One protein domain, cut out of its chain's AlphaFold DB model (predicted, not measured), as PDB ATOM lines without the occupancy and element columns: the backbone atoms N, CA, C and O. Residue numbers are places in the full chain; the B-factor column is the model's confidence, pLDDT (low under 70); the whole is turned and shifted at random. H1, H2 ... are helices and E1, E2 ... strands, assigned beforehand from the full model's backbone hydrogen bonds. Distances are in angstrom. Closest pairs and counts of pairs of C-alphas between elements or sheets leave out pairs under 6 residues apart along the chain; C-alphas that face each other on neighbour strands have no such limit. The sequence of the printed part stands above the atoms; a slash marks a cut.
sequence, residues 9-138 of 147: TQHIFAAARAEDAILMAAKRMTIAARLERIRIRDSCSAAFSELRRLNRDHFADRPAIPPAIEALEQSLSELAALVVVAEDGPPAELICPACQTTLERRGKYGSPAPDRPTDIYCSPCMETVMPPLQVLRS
ATOM      1  N   THR A   9     240.121 162.045  63.886       89.06
ATOM      2  CA  THR A   9     238.887 161.349  64.279       89.06
ATOM      3  C   THR A   9     237.995 162.219  65.169       89.06
ATOM      4  O   THR A   9     236.787 162.312  64.953       89.06
ATOM      5  N   GLN A  10     238.580 162.939  66.129       91.94
ATOM      6  CA  GLN A  10     237.825 163.840  67.007       91.94
ATOM      7  C   GLN A  10     237.165 165.011  66.255       91.94
ATOM      8  O   GLN A  10     236.058 165.423  66.610       91.94
ATOM      9  N   HIS A  11     237.822 165.537  65.218       93.75
ATOM     10  CA  HIS A  11     237.361 166.695  64.449       93.75
ATOM     11  C   HIS A  11     236.259 166.298  63.473       93.75
ATOM     12  O   HIS A  11     235.266 167.009  63.342       93.75
ATOM     13  N   ILE A  12     236.387 165.112  62.882       92.56
ATOM     14  CA  ILE A  12     235.342 164.470  62.086       92.56
ATOM     15  C   ILE A  12     234.086 164.271  62.932       92.56
ATOM     16  O   ILE A  12     233.000 164.684  62.536       92.56
ATOM     17  N   PHE A  13     234.209 163.677  64.124       93.06
ATOM     18  CA  PHE A  13     233.044 163.477  64.985       93.06
ATOM     19  C   PHE A  13     232.436 164.798  65.465       93.06
ATOM     20  O   PHE A  13     231.223 164.875  65.660       93.06
ATOM     21  N   ALA A  14     233.244 165.844  65.654       95.38
ATOM     22  CA  ALA A  14     232.730 167.177  65.946       95.38
ATOM     23  C   ALA A  14     231.918 167.747  64.770       95.38
ATOM     24  O   ALA A  14     230.810 168.233  64.999       95.38
ATOM     25  N   ALA A  15     232.413 167.613  63.535       96.44
ATOM     26  CA  ALA A  15     231.692 168.029  62.333       96.44
ATOM     27  C   ALA A  15     230.381 167.248  62.167       96.44
ATOM     28  O   ALA A  15     229.320 167.857  62.055       96.44
ATOM     29  N   ALA A  16     230.428 165.917  62.289       95.56
ATOM     30  CA  ALA A  16     229.252 165.056  62.198       95.56
ATOM     31  C   ALA A  16     228.165 165.437  63.218       95.56
ATOM     32  O   ALA A  16     226.987 165.514  62.874       95.56
ATOM     33  N   ARG A  17     228.544 165.765  64.466       96.94
ATOM     34  CA  ARG A  17     227.589 166.257  65.476       96.94
ATOM     35  C   ARG A  17     226.944 167.586  65.080       96.94
ATOM     36  O   ARG A  17     225.749 167.767  65.312       96.94
ATOM     37  N   ALA A  18     227.715 168.518  64.522       97.75
ATOM     38  CA  ALA A  18     227.188 169.808  64.083       97.75
ATOM     39  C   ALA A  18     226.256 169.654  62.865       97.75
ATOM     40  O   ALA A  18     225.182 170.253  62.829       97.75
ATOM     41  N   GLU A  19     226.612 168.789  61.914       97.44
ATOM     42  CA  GLU A  19     225.765 168.419  60.778       97.44
ATOM     43  C   GLU A  19     224.462 167.739  61.211       97.44
ATOM     44  O   GLU A  19     223.396 168.065  60.689       97.44
ATOM     45  N   ASP A  20     224.516 166.809  62.166       96.00
ATOM     46  CA  ASP A  20     223.324 166.146  62.702       96.00
ATOM     47  C   ASP A  20     222.406 167.135  63.422       96.00
ATOM     48  O   ASP A  20     221.188 167.073  63.254       96.00
ATOM     49  N   ALA A  21     222.965 168.097  64.164       97.31
ATOM     50  CA  ALA A  21     222.179 169.163  64.779       97.31
ATOM     51  C   ALA A  21     221.430 169.997  63.723       97.31
ATOM     52  O   ALA A  21     220.239 170.275  63.889       97.31
ATOM     53  N   ILE A  22     222.095 170.340  62.615       97.94
ATOM     54  CA  ILE A  22     221.482 171.047  61.480       97.94
ATOM     55  C   ILE A  22     220.403 170.187  60.808       97.94
ATOM     56  O   ILE A  22     219.300 170.671  60.558       97.94
ATOM     57  N   LEU A  23     220.671 168.902  60.568       96.69
ATOM     58  CA  LEU A  23     219.704 167.979  59.971       96.69
ATOM     59  C   LEU A  23     218.452 167.822  60.845       96.69
ATOM     60  O   LEU A  23     217.330 167.873  60.342       96.69
ATOM     61  N   MET A  24     218.626 167.650  62.157       95.94
ATOM     62  CA  MET A  24     217.513 167.566  63.104       95.94
ATOM     63  C   MET A  24     216.702 168.864  63.135       95.94
ATOM     64  O   MET A  24     215.471 168.818  63.174       95.94
ATOM     65  N   ALA A  25     217.369 170.018  63.086       96.94
ATOM     66  CA  ALA A  25     216.710 171.313  62.999       96.94
ATOM     67  C   ALA A  25     215.894 171.448  61.702       96.94
ATOM     68  O   ALA A  25     214.708 171.765  61.768       96.94
ATOM     69  N   ALA A  26     216.476 171.117  60.545       97.00
ATOM     70  CA  ALA A  26     215.790 171.138  59.254       97.00
ATOM     71  C   ALA A  26     214.529 170.258  59.261       97.00
ATOM     72  O   ALA A  26     213.440 170.719  58.921       97.00
ATOM     73  N   LYS A  27     214.643 169.015  59.747       96.06
ATOM     74  CA  LYS A  27     213.503 168.097  59.887       96.06
ATOM     75  C   LYS A  27     212.396 168.694  60.750       96.06
ATOM     76  O   LYS A  27     211.239 168.723  60.327       96.06
ATOM     77  N   ARG A  28     212.746 169.256  61.911       95.19
ATOM     78  CA  ARG A  28     211.789 169.940  62.794       95.19
ATOM     79  C   ARG A  28     211.129 171.138  62.120       95.19
ATOM     80  O   ARG A  28     209.927 171.321  62.288       95.19
ATOM     81  N   MET A  29     211.862 171.923  61.327       95.38
ATOM     82  CA  MET A  29     211.261 173.025  60.572       95.38
ATOM     83  C   MET A  29     210.175 172.530  59.626       95.38
ATOM     84  O   MET A  29     209.139 173.177  59.515       95.38
ATOM     85  N   THR A  30     210.358 171.371  58.981       95.19
ATOM     86  CA  THR A  30     209.367 170.873  58.015       95.19
ATOM     87  C   THR A  30     207.979 170.656  58.613       95.19
ATOM     88  O   THR A  30     206.995 170.798  57.894       95.19
ATOM     89  N   ILE A  31     207.889 170.398  59.920       94.19
ATOM     90  CA  ILE A  31     206.627 170.196  60.644       94.19
ATOM     91  C   ILE A  31     206.226 171.392  61.514       94.19
ATOM     92  O   ILE A  31     205.105 171.431  62.009       94.19
ATOM     93  N   ALA A  32     207.107 172.372  61.708       93.38
ATOM     94  CA  ALA A  32     206.862 173.519  62.574       93.38
ATOM     95  C   ALA A  32     206.047 174.627  61.885       93.38
ATOM     96  O   ALA A  32     206.136 174.825  60.665       93.38
ATOM     97  N   ALA A  33     205.311 175.387  62.701       90.94
ATOM     98  CA  ALA A  33     204.694 176.659  62.326       90.94
ATOM     99  C   ALA A  33     205.752 177.742  62.037       90.94
ATOM    100  O   ALA A  33     206.927 177.595  62.390       90.94
ATOM    101  N   ARG A  34     205.344 178.843  61.398       89.06
ATOM    102  CA  ARG A  34     206.270 179.840  60.833       89.06
ATOM    103  C   ARG A  34     207.233 180.429  61.860       89.06
ATOM    104  O   ARG A  34     208.444 180.412  61.646       89.06
ATOM    105  N   LEU A  35     206.707 180.941  62.974       90.19
ATOM    106  CA  LEU A  35     207.527 181.588  64.004       90.19
ATOM    107  C   LEU A  35     208.531 180.615  64.627       90.19
ATOM    108  O   LEU A  35     209.672 180.983  64.906       90.19
ATOM    109  N   GLU A  36     208.129 179.360  64.797       93.31
ATOM    110  CA  GLU A  36     208.996 178.327  65.348       93.31
ATOM    111  C   GLU A  36     210.110 177.937  64.367       93.31
ATOM    112  O   GLU A  36     211.246 177.740  64.790       93.31
ATOM    113  N   ARG A  37     209.859 177.926  63.049       93.75
ATOM    114  CA  ARG A  37     210.925 177.710  62.052       93.75
ATOM    115  C   ARG A  37     212.033 178.751  62.148       93.75
ATOM    116  O   ARG A  37     213.207 178.394  62.090       93.75
ATOM    117  N   ILE A  38     211.664 180.021  62.328       92.44
ATOM    118  CA  ILE A  38     212.619 181.124  62.489       92.44
ATOM    119  C   ILE A  38     213.487 180.889  63.732       92.44
ATOM    120  O   ILE A  38     214.711 180.944  63.644       92.44
ATOM    121  N   ARG A  39     212.874 180.524  64.865       94.31
ATOM    122  CA  ARG A  39     213.613 180.207  66.101       94.31
ATOM    123  C   ARG A  39     214.541 179.008  65.933       94.31
ATOM    124  O   ARG A  39     215.689 179.051  66.374       94.31
ATOM    125  N   ILE A  40     214.062 177.948  65.281       96.12
ATOM    126  CA  ILE A  40     214.873 176.764  64.994       96.12
ATOM    127  C   ILE A  40     216.074 177.157  64.123       96.12
ATOM    128  O   ILE A  40     217.185 176.722  64.413       96.12
ATOM    129  N   ARG A  41     215.893 178.017  63.114       96.44
ATOM    130  CA  ARG A  41     216.982 178.477  62.235       96.44
ATOM    131  C   ARG A  41     218.036 179.228  63.035       96.44
ATOM    132  O   ARG A  41     219.217 178.920  62.926       96.44
ATOM    133  N   ASP A  42     217.607 180.164  63.871       95.81
ATOM    134  CA  ASP A  42     218.520 180.982  64.671       95.81
ATOM    135  C   ASP A  42     219.325 180.117  65.661       95.81
ATOM    136  O   ASP A  42     220.506 180.379  65.917       95.81
ATOM    137  N   SER A  43     218.732 179.017  66.144       95.94
ATOM    138  CA  SER A  43     219.421 178.041  66.997       95.94
ATOM    139  C   SER A  43     220.554 177.275  66.293       95.94
ATOM    140  O   SER A  43     221.459 176.775  66.961       95.94
ATOM    141  N   CYS A  44     220.570 177.222  64.954       97.56
ATOM    142  CA  CYS A  44     221.629 176.565  64.179       97.56
ATOM    143  C   CYS A  44     222.926 177.386  64.085       97.56
ATOM    144  O   CYS A  44     223.952 176.848  63.666       97.56
ATOM    145  N   SER A  45     222.915 178.661  64.486       96.50
ATOM    146  CA  SER A  45     224.073 179.569  64.387       96.50
ATOM    147  C   SER A  45     225.347 179.006  65.034       96.50
ATOM    148  O   SER A  45     226.440 179.122  64.471       96.50
ATOM    149  N   ALA A  46     225.215 178.329  66.178       97.38
ATOM    150  CA  ALA A  46     226.332 177.691  66.869       97.38
ATOM    151  C   ALA A  46     226.914 176.510  66.072       97.38
ATOM    152  O   ALA A  46     228.133 176.390  65.960       97.38
ATOM    153  N   ALA A  47     226.060 175.678  65.468       98.19
ATOM    154  CA  ALA A  47     226.497 174.551  64.645       98.19
ATOM    155  C   ALA A  47     227.241 175.033  63.391       98.19
ATOM    156  O   ALA A  47     228.322 174.534  63.086       98.19
ATOM    157  N   PHE A  48     226.735 176.068  62.713       98.50
ATOM    158  CA  PHE A  48     227.434 176.664  61.570       98.50
ATOM    159  C   PHE A  48     228.767 177.305  61.953       98.50
ATOM    160  O   PHE A  48     229.755 177.175  61.229       98.50
ATOM    161  N   SER A  49     228.814 177.984  63.099       98.31
ATOM    162  CA  SER A  49     230.055 178.561  63.623       98.31
ATOM    163  C   SER A  49     231.102 177.479  63.886       98.31
ATOM    164  O   SER A  49     232.270 177.665  63.540       98.31
ATOM    165  N   GLU A  50     230.677 176.333  64.420       98.31
ATOM    166  CA  GLU A  50     231.547 175.183  64.654       98.31
ATOM    167  C   GLU A  50     232.050 174.563  63.346       98.31
ATOM    168  O   GLU A  50     233.253 174.348  63.214       98.31
ATOM    169  N   LEU A  51     231.191 174.360  62.340       98.25
ATOM    170  CA  LEU A  51     231.624 173.858  61.027       98.25
ATOM    171  C   LEU A  51     232.660 174.782  60.374       98.25
ATOM    172  O   LEU A  51     233.685 174.319  59.874       98.25
ATOM    173  N   ARG A  52     232.444 176.102  60.429       98.50
ATOM    174  CA  ARG A  52     233.411 177.086  59.913       98.50
ATOM    175  C   ARG A  52     234.730 177.046  60.674       98.50
ATOM    176  O   ARG A  52     235.786 177.200  60.061       98.50
ATOM    177  N   ARG A  53     234.678 176.878  61.997       98.38
ATOM    178  CA  ARG A  53     235.867 176.759  62.846       98.38
ATOM    179  C   ARG A  53     236.654 175.497  62.500       98.38
ATOM    180  O   ARG A  53     237.828 175.605  62.174       98.38
ATOM    181  N   LEU A  54     235.996 174.338  62.480       97.56
ATOM    182  CA  LEU A  54     236.609 173.063  62.108       97.56
ATOM    183  C   LEU A  54     237.239 173.133  60.717       97.56
ATOM    184  O   LEU A  54     238.379 172.710  60.555       97.56
ATOM    185  N   ASN A  55     236.538 173.723  59.747       97.25
ATOM    186  CA  ASN A  55     237.074 173.915  58.406       97.25
ATOM    187  C   ASN A  55     238.392 174.701  58.416       97.25
ATOM    188  O   ASN A  55     239.382 174.238  57.865       97.25
ATOM    189  N   ARG A  56     238.431 175.867  59.074       97.50
ATOM    190  CA  ARG A  56     239.652 176.686  59.138       97.50
ATOM    191  C   ARG A  56     240.799 175.991  59.867       97.50
ATOM    192  O   ARG A  56     241.939 176.111  59.434       97.50
ATOM    193  N   ASP A  57     240.497 175.307  60.967       97.00
ATOM    194  CA  ASP A  57     241.516 174.782  61.875       97.00
ATOM    195  C   ASP A  57     242.079 173.428  61.401       97.00
ATOM    196  O   ASP A  57     243.233 173.111  61.689       97.00
ATOM    197  N   HIS A  58     241.277 172.621  60.690       95.06
ATOM    198  CA  HIS A  58     241.599 171.213  60.415       95.06
ATOM    199  C   HIS A  58     241.335 170.735  58.980       95.06
ATOM    200  O   HIS A  58     241.849 169.682  58.615       95.06
ATOM    201  N   PHE A  59     240.552 171.461  58.173       93.69
ATOM    202  CA  PHE A  59     240.164 171.032  56.817       93.69
ATOM    203  C   PHE A  59     240.359 172.137  55.766       93.69
ATOM    204  O   PHE A  59     239.658 172.186  54.758       93.69
ATOM    205  N   ALA A  60     241.302 173.055  55.999       93.75
ATOM    206  CA  ALA A  60     241.502 174.234  55.154       93.75
ATOM    207  C   ALA A  60     241.915 173.887  53.709       93.75
ATOM    208  O   ALA A  60     241.769 174.709  52.806       93.75
ATOM    209  N   ASP A  61     242.412 172.672  53.489       93.12
ATOM    210  CA  ASP A  61     242.773 172.095  52.197       93.12
ATOM    211  C   ASP A  61     241.567 171.588  51.385       93.12
ATOM    212  O   ASP A  61     241.736 171.214  50.224       93.12
ATOM    213  N   ARG A  62     240.349 171.597  51.950       93.75
ATOM    214  CA  ARG A  62     239.122 171.111  51.300       93.75
ATOM    215  C   ARG A  62     238.268 172.277  50.777       93.75
ATOM    216  O   ARG A  62     237.398 172.788  51.489       93.75
ATOM    217  N   PRO A  63     238.438 172.700  49.507       95.00
ATOM    218  CA  PRO A  63     237.766 173.888  48.970       95.00
ATOM    219  C   PRO A  63     236.245 173.731  48.820       95.00
ATOM    220  O   PRO A  63     235.550 174.727  48.643       95.00
ATOM    221  N   ALA A  64     235.716 172.505  48.888       96.00
ATOM    222  CA  ALA A  64     234.282 172.244  48.787       96.00
ATOM    223  C   ALA A  64     233.508 172.596  50.071       96.00
ATOM    224  O   ALA A  64     232.310 172.865  49.998       96.00
ATOM    225  N   ILE A  65     234.170 172.632  51.237       96.94
ATOM    226  CA  ILE A  65     233.498 172.845  52.526       96.94
ATOM    227  C   ILE A  65     232.925 174.265  52.669       96.94
ATOM    228  O   ILE A  65     231.731 174.368  52.959       96.94
ATOM    229  N   PRO A  66     233.687 175.367  52.475       98.19
ATOM    230  CA  PRO A  66     233.140 176.714  52.644       98.19
ATOM    231  C   PRO A  66     231.858 176.993  51.838       98.19
ATOM    232  O   PRO A  66     230.863 177.373  52.461       98.19
ATOM    233  N   PRO A  67     231.808 176.757  50.508       98.00
ATOM    234  CA  PRO A  67     230.594 177.020  49.740       98.00
ATOM    235  C   PRO A  67     229.442 176.081  50.123       98.00
ATOM    236  O   PRO A  67     228.284 176.485  50.060       98.00
ATOM    237  N   ALA A  68     229.721 174.850  50.565       98.00
ATOM    238  CA  ALA A  68     228.681 173.941  51.046       98.00
ATOM    239  C   ALA A  68     228.073 174.397  52.384       98.00
ATOM    240  O   ALA A  68     226.863 174.277  52.569       98.00
ATOM    241  N   ILE A  69     228.874 174.971  53.294       98.44
ATOM    242  CA  ILE A  69     228.370 175.597  54.529       98.44
ATOM    243  C   ILE A  69     227.445 176.775  54.191       98.44
ATOM    244  O   ILE A  69     226.354 176.871  54.749       98.44
ATOM    245  N   GLU A  70     227.868 177.657  53.283       98.31
ATOM    246  CA  GLU A  70     227.074 178.819  52.856       98.31
ATOM    247  C   GLU A  70     225.761 178.398  52.191       98.31
ATOM    248  O   GLU A  70     224.695 178.895  52.558       98.31
ATOM    249  N   ALA A  71     225.822 177.431  51.274       98.19
ATOM    250  CA  ALA A  71     224.641 176.874  50.630       98.19
ATOM    251  C   ALA A  71     223.683 176.243  51.653       98.19
ATOM    252  O   ALA A  71     222.481 176.474  51.580       98.19
ATOM    253  N   LEU A  72     224.195 175.503  52.642       98.06
ATOM    254  CA  LEU A  72     223.365 174.891  53.682       98.06
ATOM    255  C   LEU A  72     222.663 175.933  54.568       98.06
ATOM    256  O   LEU A  72     221.492 175.759  54.909       98.06
ATOM    257  N   GLU A  73     223.348 177.018  54.937       98.19
ATOM    258  CA  GLU A  73     222.752 178.115  55.713       98.19
ATOM    259  C   GLU A  73     221.682 178.870  54.913       98.19
ATOM    260  O   GLU A  73     220.618 179.205  55.449       98.19
ATOM    261  N   GLN A  74     221.919 179.063  53.614       97.94
ATOM    262  CA  GLN A  74     220.940 179.635  52.697       97.94
ATOM    263  C   GLN A  74     219.706 178.729  52.560       97.94
ATOM    264  O   GLN A  74     218.585 179.198  52.763       97.94
ATOM    265  N   SER A  75     219.886 177.426  52.329       97.12
ATOM    266  CA  SER A  75     218.785 176.457  52.242       97.12
ATOM    267  C   SER A  75     217.965 176.383  53.533       97.12
ATOM    268  O   SER A  75     216.738 176.306  53.487       97.12
ATOM    269  N   LEU A  76     218.610 176.454  54.704       96.81
ATOM    270  CA  LEU A  76     217.893 176.540  55.982       96.81
ATOM    271  C   LEU A  76     217.087 177.837  56.112       96.81
ATOM    272  O   LEU A  76     215.973 177.827  56.642       96.81
ATOM    273  N   SER A  77     217.633 178.951  55.631       96.44
ATOM    274  CA  SER A  77     216.938 180.238  55.633       96.44
ATOM    275  C   SER A  77     215.715 180.222  54.714       96.44
ATOM    276  O   SER A  77     214.655 180.709  55.104       96.44
ATOM    277  N   GLU A  78     215.827 179.601  53.542       94.88
ATOM    278  CA  GLU A  78     214.719 179.391  52.606       94.88
ATOM    279  C   GLU A  78     213.640 178.481  53.197       94.88
ATOM    280  O   GLU A  78     212.456 178.822  53.164       94.88
ATOM    281  N   LEU A  79     214.040 177.370  53.823       94.00
ATOM    282  CA  LEU A  79     213.122 176.456  54.500       94.00
ATOM    283  C   LEU A  79     212.332 177.158  55.617       94.00
ATOM    284  O   LEU A  79     211.123 176.934  55.775       94.00
ATOM    285  N   ALA A  80     212.999 178.030  56.375       94.00
ATOM    286  CA  ALA A  80     212.371 178.829  57.419       94.00
ATOM    287  C   ALA A  80     211.438 179.921  56.870       94.00
ATOM    288  O   ALA A  80     210.488 180.309  57.551       94.00
ATOM    289  N   ALA A  81     211.687 180.398  55.648       92.50
ATOM    290  CA  ALA A  81     210.897 181.429  54.983       92.50
ATOM    291  C   ALA A  81     209.694 180.889  54.190       92.50
ATOM    292  O   ALA A  81     208.859 181.688  53.761       92.50
ATOM    293  N   LEU A  82     209.583 179.567  53.996       90.25
ATOM    294  CA  LEU A  82     208.442 178.966  53.304       90.25
ATOM    295  C   LEU A  82     207.118 179.413  53.929       90.25
ATOM    296  O   LEU A  82     206.936 179.384  55.148       90.25
ATOM    297  N   VAL A  83     206.170 179.773  53.064       86.56
ATOM    298  CA  VAL A  83     204.800 180.067  53.477       86.56
ATOM    299  C   VAL A  83     204.187 178.789  54.032       86.56
ATOM    300  O   VAL A  83     204.204 177.746  53.383       86.56
ATOM    301  N   VAL A  84     203.652 178.879  55.244       85.56
ATOM    302  CA  VAL A  84     202.973 177.778  55.923       85.56
ATOM    303  C   VAL A  84     201.545 178.167  56.260       85.56
ATOM    304  O   VAL A  84     201.247 179.341  56.458       85.56
ATOM    305  N   VAL A  85     200.664 177.171  56.351       79.38
ATOM    306  CA  VAL A  85     199.236 177.383  56.652       79.38
ATOM    307  C   VAL A  85     199.009 178.028  58.026       79.38
ATOM    308  O   VAL A  85     198.051 178.778  58.189       79.38
ATOM    309  N   ALA A  86     199.879 177.759  59.005       76.31
ATOM    310  CA  ALA A  86     199.755 178.264  60.371       76.31
ATOM    311  C   ALA A  86     200.957 179.136  60.774       76.31
ATOM    312  O   ALA A  86     202.110 178.704  60.702       76.31
ATOM    313  N   GLU A  87     200.671 180.352  61.243       76.06
ATOM    314  CA  GLU A  87     201.671 181.275  61.802       76.06
ATOM    315  C   GLU A  87     202.218 180.776  63.155       76.06
ATOM    316  O   GLU A  87     203.422 180.877  63.409       76.06
ATOM    317  N   ASP A  88     201.359 180.160  63.975       81.44
ATOM    318  CA  ASP A  88     201.694 179.551  65.267       81.44
ATOM    319  C   ASP A  88     200.853 178.282  65.513       81.44
ATOM    320  O   ASP A  88     199.799 178.103  64.896       81.44
ATOM    321  N   GLY A  89     201.314 177.396  66.397       79.12
ATOM    322  CA  GLY A  89     200.615 176.159  66.749       79.12
ATOM    323  C   GLY A  89     201.523 174.939  66.933       79.12
ATOM    324  O   GLY A  89     202.746 175.031  66.792       79.12
ATOM    325  N   PRO A  90     200.934 173.775  67.274       84.00
ATOM    326  CA  PRO A  90     201.693 172.546  67.446       84.00
ATOM    327  C   PRO A  90     202.317 172.086  66.117       84.00
ATOM    328  O   PRO A  90     201.824 172.444  65.042       84.00
ATOM    329  N   PRO A  91     203.376 171.260  66.167       85.31
ATOM    330  CA  PRO A  91     203.927 170.640  64.972       85.31
ATOM    331  C   PRO A  91     202.877 169.823  64.215       85.31
ATOM    332  O   PRO A  91     202.044 169.144  64.815       85.31
ATOM    333  N   ALA A  92     202.941 169.855  62.889       87.19
ATOM    334  CA  ALA A  92     202.092 169.038  62.042       87.19
ATOM    335  C   ALA A  92     202.449 167.548  62.166       87.19
ATOM    336  O   ALA A  92     203.620 167.172  62.160       87.19
ATOM    337  N   GLU A  93     201.427 166.692  62.225       87.62
ATOM    338  CA  GLU A  93     201.612 165.248  62.436       87.62
ATOM    339  C   GLU A  93     201.394 164.396  61.176       87.62
ATOM    340  O   GLU A  93     201.906 163.279  61.093       87.62
ATOM    341  N   LEU A  94     200.642 164.905  60.191       89.69
ATOM    342  CA  LEU A  94     200.238 164.141  59.000       89.69
ATOM    343  C   LEU A  94     200.625 164.807  57.681       89.69
ATOM    344  O   LEU A  94     201.145 164.139  56.789       89.69
ATOM    345  N   ILE A  95     200.368 166.109  57.548       93.44
ATOM    346  CA  ILE A  95     200.541 166.859  56.302       93.44
ATOM    347  C   ILE A  95     201.521 168.003  56.534       93.44
ATOM    348  O   ILE A  95     201.415 168.729  57.520       93.44
ATOM    349  N   CYS A  96     202.466 168.176  55.616       92.38
ATOM    350  CA  CYS A  96     203.416 169.274  55.659       92.38
ATOM    351  C   CYS A  96     202.683 170.620  55.563       92.38
ATOM    352  O   CYS A  96     201.990 170.863  54.572       92.38
ATOM    353  N   PRO A  97     202.878 171.541  56.523       91.56
ATOM    354  CA  PRO A  97     202.200 172.830  56.519       91.56
ATOM    355  C   PRO A  97     202.682 173.756  55.393       91.56
ATOM    356  O   PRO A  97     202.005 174.741  55.122       91.56
ATOM    357  N   ALA A  98     203.814 173.454  54.740       89.69
ATOM    358  CA  ALA A  98     204.357 174.239  53.630       89.69
ATOM    359  C   ALA A  98     203.888 173.733  52.255       89.69
ATOM    360  O   ALA A  98     203.288 174.481  51.494       89.69
ATOM    361  N   CYS A  99     204.137 172.459  51.931       91.44
ATOM    362  CA  CYS A  99     203.877 171.915  50.589       91.44
ATOM    363  C   CYS A  99     202.651 170.992  50.501       91.44
ATOM    364  O   CYS A  99     202.389 170.433  49.440       91.44
ATOM    365  N   GLN A 100     201.916 170.797  51.603       91.50
ATOM    366  CA  GLN A 100     200.713 169.954  51.676       91.50
ATOM    367  C   GLN A 100     200.924 168.467  51.327       91.50
ATOM    368  O   GLN A 100     199.967 167.725  51.124       91.50
ATOM    369  N   THR A 101     202.172 167.996  51.292       93.19
ATOM    370  CA  THR A 101     202.499 166.576  51.096       93.19
ATOM    371  C   THR A 101     202.423 165.799  52.411       93.19
ATOM    372  O   THR A 101     202.698 166.350  53.477       93.19
ATOM    373  N   THR A 102     202.102 164.505  52.338       94.69
ATOM    374  CA  THR A 102     202.160 163.581  53.479       94.69
ATOM    375  C   THR A 102     203.556 163.544  54.098       94.69
ATOM    376  O   THR A 102     204.558 163.421  53.391       94.69
ATOM    377  N   LEU A 103     203.616 163.640  55.424       95.00
ATOM    378  CA  LEU A 103     204.857 163.556  56.185       95.00
ATOM    379  C   LEU A 103     205.373 162.117  56.233       95.00
ATOM    380  O   LEU A 103     204.616 161.165  56.432       95.00
ATOM    381  N   GLU A 104     206.686 161.965  56.095       95.06
ATOM    382  CA  GLU A 104     207.348 160.697  56.354       95.06
ATOM    383  C   GLU A 104     207.384 160.414  57.849       95.06
ATOM    384  O   GLU A 104     207.605 161.308  58.662       95.06
ATOM    385  N   ARG A 105     207.183 159.144  58.206       94.44
ATOM    386  CA  ARG A 105     207.147 158.668  59.590       94.44
ATOM    387  C   ARG A 105     208.114 157.502  59.715       94.44
ATOM    388  O   ARG A 105     207.853 156.409  59.204       94.44
ATOM    389  N   ARG A 106     209.262 157.754  60.338       93.56
ATOM    390  CA  ARG A 106     210.387 156.819  60.421       93.56
ATOM    391  C   ARG A 106     210.697 156.464  61.875       93.56
ATOM    392  O   ARG A 106     210.508 157.260  62.795       93.56
ATOM    393  N   GLY A 107     211.148 155.233  62.085       92.62
ATOM    394  CA  GLY A 107     211.672 154.764  63.364       92.62
ATOM    395  C   GLY A 107     213.147 155.126  63.539       92.62
ATOM    396  O   GLY A 107     213.775 155.693  62.645       92.62
ATOM    397  N   LYS A 108     213.727 154.729  64.677       86.81
ATOM    398  CA  LYS A 108     215.109 155.066  65.071       86.81
ATOM    399  C   LYS A 108     216.157 154.693  64.015       86.81
ATOM    400  O   LYS A 108     217.185 155.350  63.915       86.81
ATOM    401  N   TYR A 109     215.892 153.640  63.246       85.88
ATOM    402  CA  TYR A 109     216.794 153.106  62.223       85.88
ATOM    403  C   TYR A 109     216.361 153.452  60.788       85.88
ATOM    404  O   TYR A 109     216.813 152.815  59.843       85.88
ATOM    405  N   GLY A 110     215.445 154.410  60.601       86.19
ATOM    406  CA  GLY A 110     214.984 154.841  59.274       86.19
ATOM    407  C   GLY A 110     213.941 153.927  58.611       86.19
ATOM    408  O   GLY A 110     213.449 154.231  57.522       86.19
ATOM    409  N   SER A 111     213.542 152.829  59.258       90.06
ATOM    410  CA  SER A 111     212.429 151.999  58.787       90.06
ATOM    411  C   SER A 111     211.098 152.759  58.892       90.06
ATOM    412  O   SER A 111     210.937 153.555  59.821       90.06
ATOM    413  N   PRO A 112     210.126 152.527  57.990       93.12
ATOM    414  CA  PRO A 112     208.775 153.063  58.150       93.12
ATOM    415  C   PRO A 112     208.201 152.724  59.534       93.12
ATOM    416  O   PRO A 112     208.313 151.587  59.991       93.12
ATOM    417  N   ALA A 113     207.614 153.712  60.208       92.38
ATOM    418  CA  ALA A 113     207.037 153.567  61.543       92.38
ATOM    419  C   ALA A 113     205.756 154.415  61.663       92.38
ATOM    420  O   ALA A 113     205.794 155.504  62.236       92.38
ATOM    421  N   PRO A 114     204.622 153.948  61.107       88.81
ATOM    422  CA  PRO A 114     203.389 154.735  61.056       88.81
ATOM    423  C   PRO A 114     202.787 155.003  62.443       88.81
ATOM    424  O   PRO A 114     202.260 156.087  62.666       88.81
ATOM    425  N   ASP A 115     202.904 154.062  63.384       89.69
ATOM    426  CA  ASP A 115     202.206 154.151  64.676       89.69
ATOM    427  C   ASP A 115     203.033 154.818  65.781       89.69
ATOM    428  O   ASP A 115     202.488 155.432  66.697       89.69
ATOM    429  N   ARG A 116     204.364 154.672  65.730       90.25
ATOM    430  CA  ARG A 116     205.303 155.187  66.743       90.25
ATOM    431  C   ARG A 116     206.585 155.712  66.092       90.25
ATOM    432  O   ARG A 116     207.653 155.122  66.286       90.25
ATOM    433  N   PRO A 117     206.495 156.776  65.278       92.06
ATOM    434  CA  PRO A 117     207.676 157.370  64.675       92.06
ATOM    435  C   PRO A 117     208.554 158.025  65.740       92.06
ATOM    436  O   PRO A 117     208.065 158.641  66.685       92.06
ATOM    437  N   THR A 118     209.863 157.920  65.556       91.62
ATOM    438  CA  THR A 118     210.848 158.727  66.290       91.62
ATOM    439  C   THR A 118     211.353 159.894  65.447       91.62
ATOM    440  O   THR A 118     212.067 160.750  65.957       91.62
ATOM    441  N   ASP A 119     211.019 159.901  64.157       92.19
ATOM    442  CA  ASP A 119     211.432 160.904  63.192       92.19
ATOM    443  C   ASP A 119     210.274 161.179  62.221       92.19
ATOM    444  O   ASP A 119     209.724 160.253  61.616       92.19
ATOM    445  N   ILE A 120     209.868 162.445  62.134       94.56
ATOM    446  CA  ILE A 120     208.777 162.915  61.277       94.56
ATOM    447  C   ILE A 120     209.276 164.133  60.512       94.56
ATOM    448  O   ILE A 120     209.734 165.099  61.123       94.56
ATOM    449  N   TYR A 121     209.184 164.097  59.185       95.31
ATOM    450  CA  TYR A 121     209.619 165.205  58.337       95.31
ATOM    451  C   TYR A 121     208.970 165.164  56.952       95.31
ATOM    452  O   TYR A 121     208.380 164.167  56.542       95.31
ATOM    453  N   CYS A 122     209.088 166.260  56.208       96.12
ATOM    454  CA  CYS A 122     208.643 166.348  54.822       96.12
ATOM    455  C   CYS A 122     209.816 166.166  53.850       96.12
ATOM    456  O   CYS A 122     210.672 167.045  53.762       96.12
ATOM    457  N   SER A 123     209.835 165.072  53.083       94.12
ATOM    458  CA  SER A 123     210.903 164.812  52.103       94.12
ATOM    459  C   SER A 123     211.026 165.882  51.016       94.12
ATOM    460  O   SER A 123     212.134 166.390  50.866       94.12
ATOM    461  N   PRO A 124     209.941 166.328  50.348       94.94
ATOM    462  CA  PRO A 124     210.033 167.416  49.371       94.94
ATOM    463  C   PRO A 124     210.671 168.698  49.921       94.94
ATOM    464  O   PRO A 124     211.522 169.298  49.278       94.94
ATOM    465  N   CYS A 125     210.315 169.120  51.140       94.00
ATOM    466  CA  CYS A 125     210.944 170.301  51.740       94.00
ATOM    467  C   CYS A 125     212.422 170.061  52.082       94.00
ATOM    468  O   CYS A 125     213.229 170.984  51.980       94.00
ATOM    469  N   MET A 126     212.785 168.831  52.462       95.06
ATOM    470  CA  MET A 126     214.167 168.453  52.761       95.06
ATOM    471  C   MET A 126     215.067 168.416  51.519       95.06
ATOM    472  O   MET A 126     216.274 168.582  51.673       95.06
ATOM    473  N   GLU A 127     214.529 168.266  50.304       93.81
ATOM    474  CA  GLU A 127     215.321 168.266  49.057       93.81
ATOM    475  C   GLU A 127     216.135 169.550  48.854       93.81
ATOM    476  O   GLU A 127     217.159 169.525  48.180       93.81
ATOM    477  N   THR A 128     215.738 170.657  49.484       91.56
ATOM    478  CA  THR A 128     216.505 171.913  49.461       91.56
ATOM    479  C   THR A 128     217.750 171.864  50.350       91.56
ATOM    480  O   THR A 128     218.764 172.473  50.027       91.56
ATOM    481  N   VAL A 129     217.700 171.117  51.457       95.19
ATOM    482  CA  VAL A 129     218.744 171.057  52.494       95.19
ATOM    483  C   VAL A 129     219.712 169.898  52.258       95.19
ATOM    484  O   VAL A 129     220.900 169.993  52.570       95.19
ATOM    485  N   MET A 130     219.219 168.783  51.715       95.50
ATOM    486  CA  MET A 130     220.011 167.562  51.564       95.50
ATOM    487  C   MET A 130     221.237 167.707  50.649       95.50
ATOM    488  O   MET A 130     222.277 167.182  51.037       95.50
ATOM    489  N   PRO A 131     221.189 168.397  49.491       96.12
ATOM    490  CA  PRO A 131     222.344 168.490  48.602       96.12
ATOM    491  C   PRO A 131     223.591 169.117  49.251       96.12
ATOM    492  O   PRO A 131     224.627 168.450  49.272       96.12
ATOM    493  N   PRO A 132     223.545 170.330  49.847       96.50
ATOM    494  CA  PRO A 132     224.734 170.887  50.489       96.50
ATOM    495  C   PRO A 132     225.172 170.070  51.713       96.50
ATOM    496  O   PRO A 132     226.369 169.904  51.940       96.50
ATOM    497  N   LEU A 133     224.235 169.467  52.456       95.75
ATOM    498  CA  LEU A 133     224.567 168.567  53.564       95.75
ATOM    499  C   LEU A 133     225.294 167.293  53.091       95.75
ATOM    500  O   LEU A 133     226.212 166.823  53.757       95.75
ATOM    501  N   GLN A 134     224.913 166.732  51.942       95.44
ATOM    502  CA  GLN A 134     225.593 165.578  51.348       95.44
ATOM    503  C   GLN A 134     227.016 165.922  50.908       95.44
ATOM    504  O   GLN A 134     227.907 165.097  51.089       95.44
ATOM    505  N   VAL A 135     227.251 167.137  50.398       95.94
ATOM    506  CA  VAL A 135     228.611 167.612  50.099       95.94
ATOM    507  C   VAL A 135     229.451 167.647  51.374       95.94
ATOM    508  O   VAL A 135     230.552 167.102  51.380       95.94
ATOM    509  N   LEU A 136     228.918 168.190  52.473       95.69
ATOM    510  CA  LEU A 136     229.614 168.189  53.766       95.69
ATOM    511  C   LEU A 136     229.890 166.774  54.291       95.69
ATOM    512  O   LEU A 136     230.953 166.531  54.838       95.69
ATOM    513  N   ARG A 137     228.999 165.812  54.047       94.12
ATOM    514  CA  ARG A 137     229.183 164.409  54.468       94.12
ATOM    515  C   ARG A 137     230.100 163.587  53.572       94.12
ATOM    516  O   ARG A 137     230.458 162.468  53.933       94.12
ATOM    517  N   SER A 138     230.436 164.103  52.398       93.00
ATOM    518  CA  SER A 138     231.263 163.400  51.422       93.00
ATOM    519  C   SER A 138     232.751 163.450  51.777       93.00
ATOM    520  O   SER A 138     233.170 164.189  52.668       93.00
TER     521      SER A 138
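AT A GLANCE: This is residues 9 to 138 of the 147 residues of an uncharacterized protein of Minicystis rosea (UniProt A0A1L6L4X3). Helices lie side by side along the long axis in a bundle with four corners: H1, then H2 and H3 one after the other along a second corner, then H4, with the short H6 beside H4 to make the fourth. A long loop, residues 82 to 103, crosses one end of this bundle, and a small hairpin of E1 and E2 sits beside the last residues of H1. The printed part has 130 residues, mostly helix, in the order H1 H2 H3 H4 E1 E2 H5 H6, with E1 and E2 an antiparallel sheet of two strands. It is compact, with a radius of gyration of the C-alphas of 15.2 A and spans of 43 by 30 by 20 A.

HOW THE PARTS SIT: H1, residues 9 to 31, and H4, residues 65 to 81, are the hubs and touch four helices each. They run the same way at a shallow tilt of 19 degrees, closest at the C-alphas of Ala 26 and Leu 76, 6.7 A. H2, residues 34 to 43, forms a helical hairpin with H1, which it touches at H1's residues 25 to 29 alone; the C-alphas of Met 29 and Arg 37 are closest, 4.9 A. H3, residues 45 to 58, touches H1, opposite ways at a shallow tilt of 26 degrees, with the C-alphas of Ala 18 and Ala 47 closest, 4.8 A. H3 and H4 form another helical hairpin, closest at the C-alphas of Asn 55 and Ile 65, 7.0 A. E1, residues 104 to 106, and E2, residues 119 to 121, are an antiparallel hairpin, with N 104 and O 121 at 2.8 A, within hydrogen-bond range. The closest C-alphas of H1 and E2 are those of Lys 27 and Tyr 121, 5.1 A. H5, residues 123 to 126, touches H1, closest at the C-alphas of Thr 30 and Cys 125, 6.5 A. H6, residues 130 to 137, touches H4's residues 65 to 72 alone, closest at the C-alphas of Ala 68 and Pro 132, 5.0 A; it is apart from H2 and H3. Every O i to N i+4 pair is within hydrogen-bond range in H2, H3, H4 and H6, and 18 of 19 in H1; H5 is too short for such a pair.

IN THESE COORDINATES: H1 begins at C-alpha 9, (238.887, 161.349, 64.279), and is 33.6 A long. H3 is 19.8 A and H4 24.3 A long. H6 ends at C-alpha 137, (229.183, 164.409, 54.468).

THE WHOLE: The two C-alphas farthest apart, those of Asp 61 and Asp 115, are 46.1 A apart. The links H4 to E1 and E1 to E2 are long. The printed part has no cut, and no printed residue is under 70 in pLDDT.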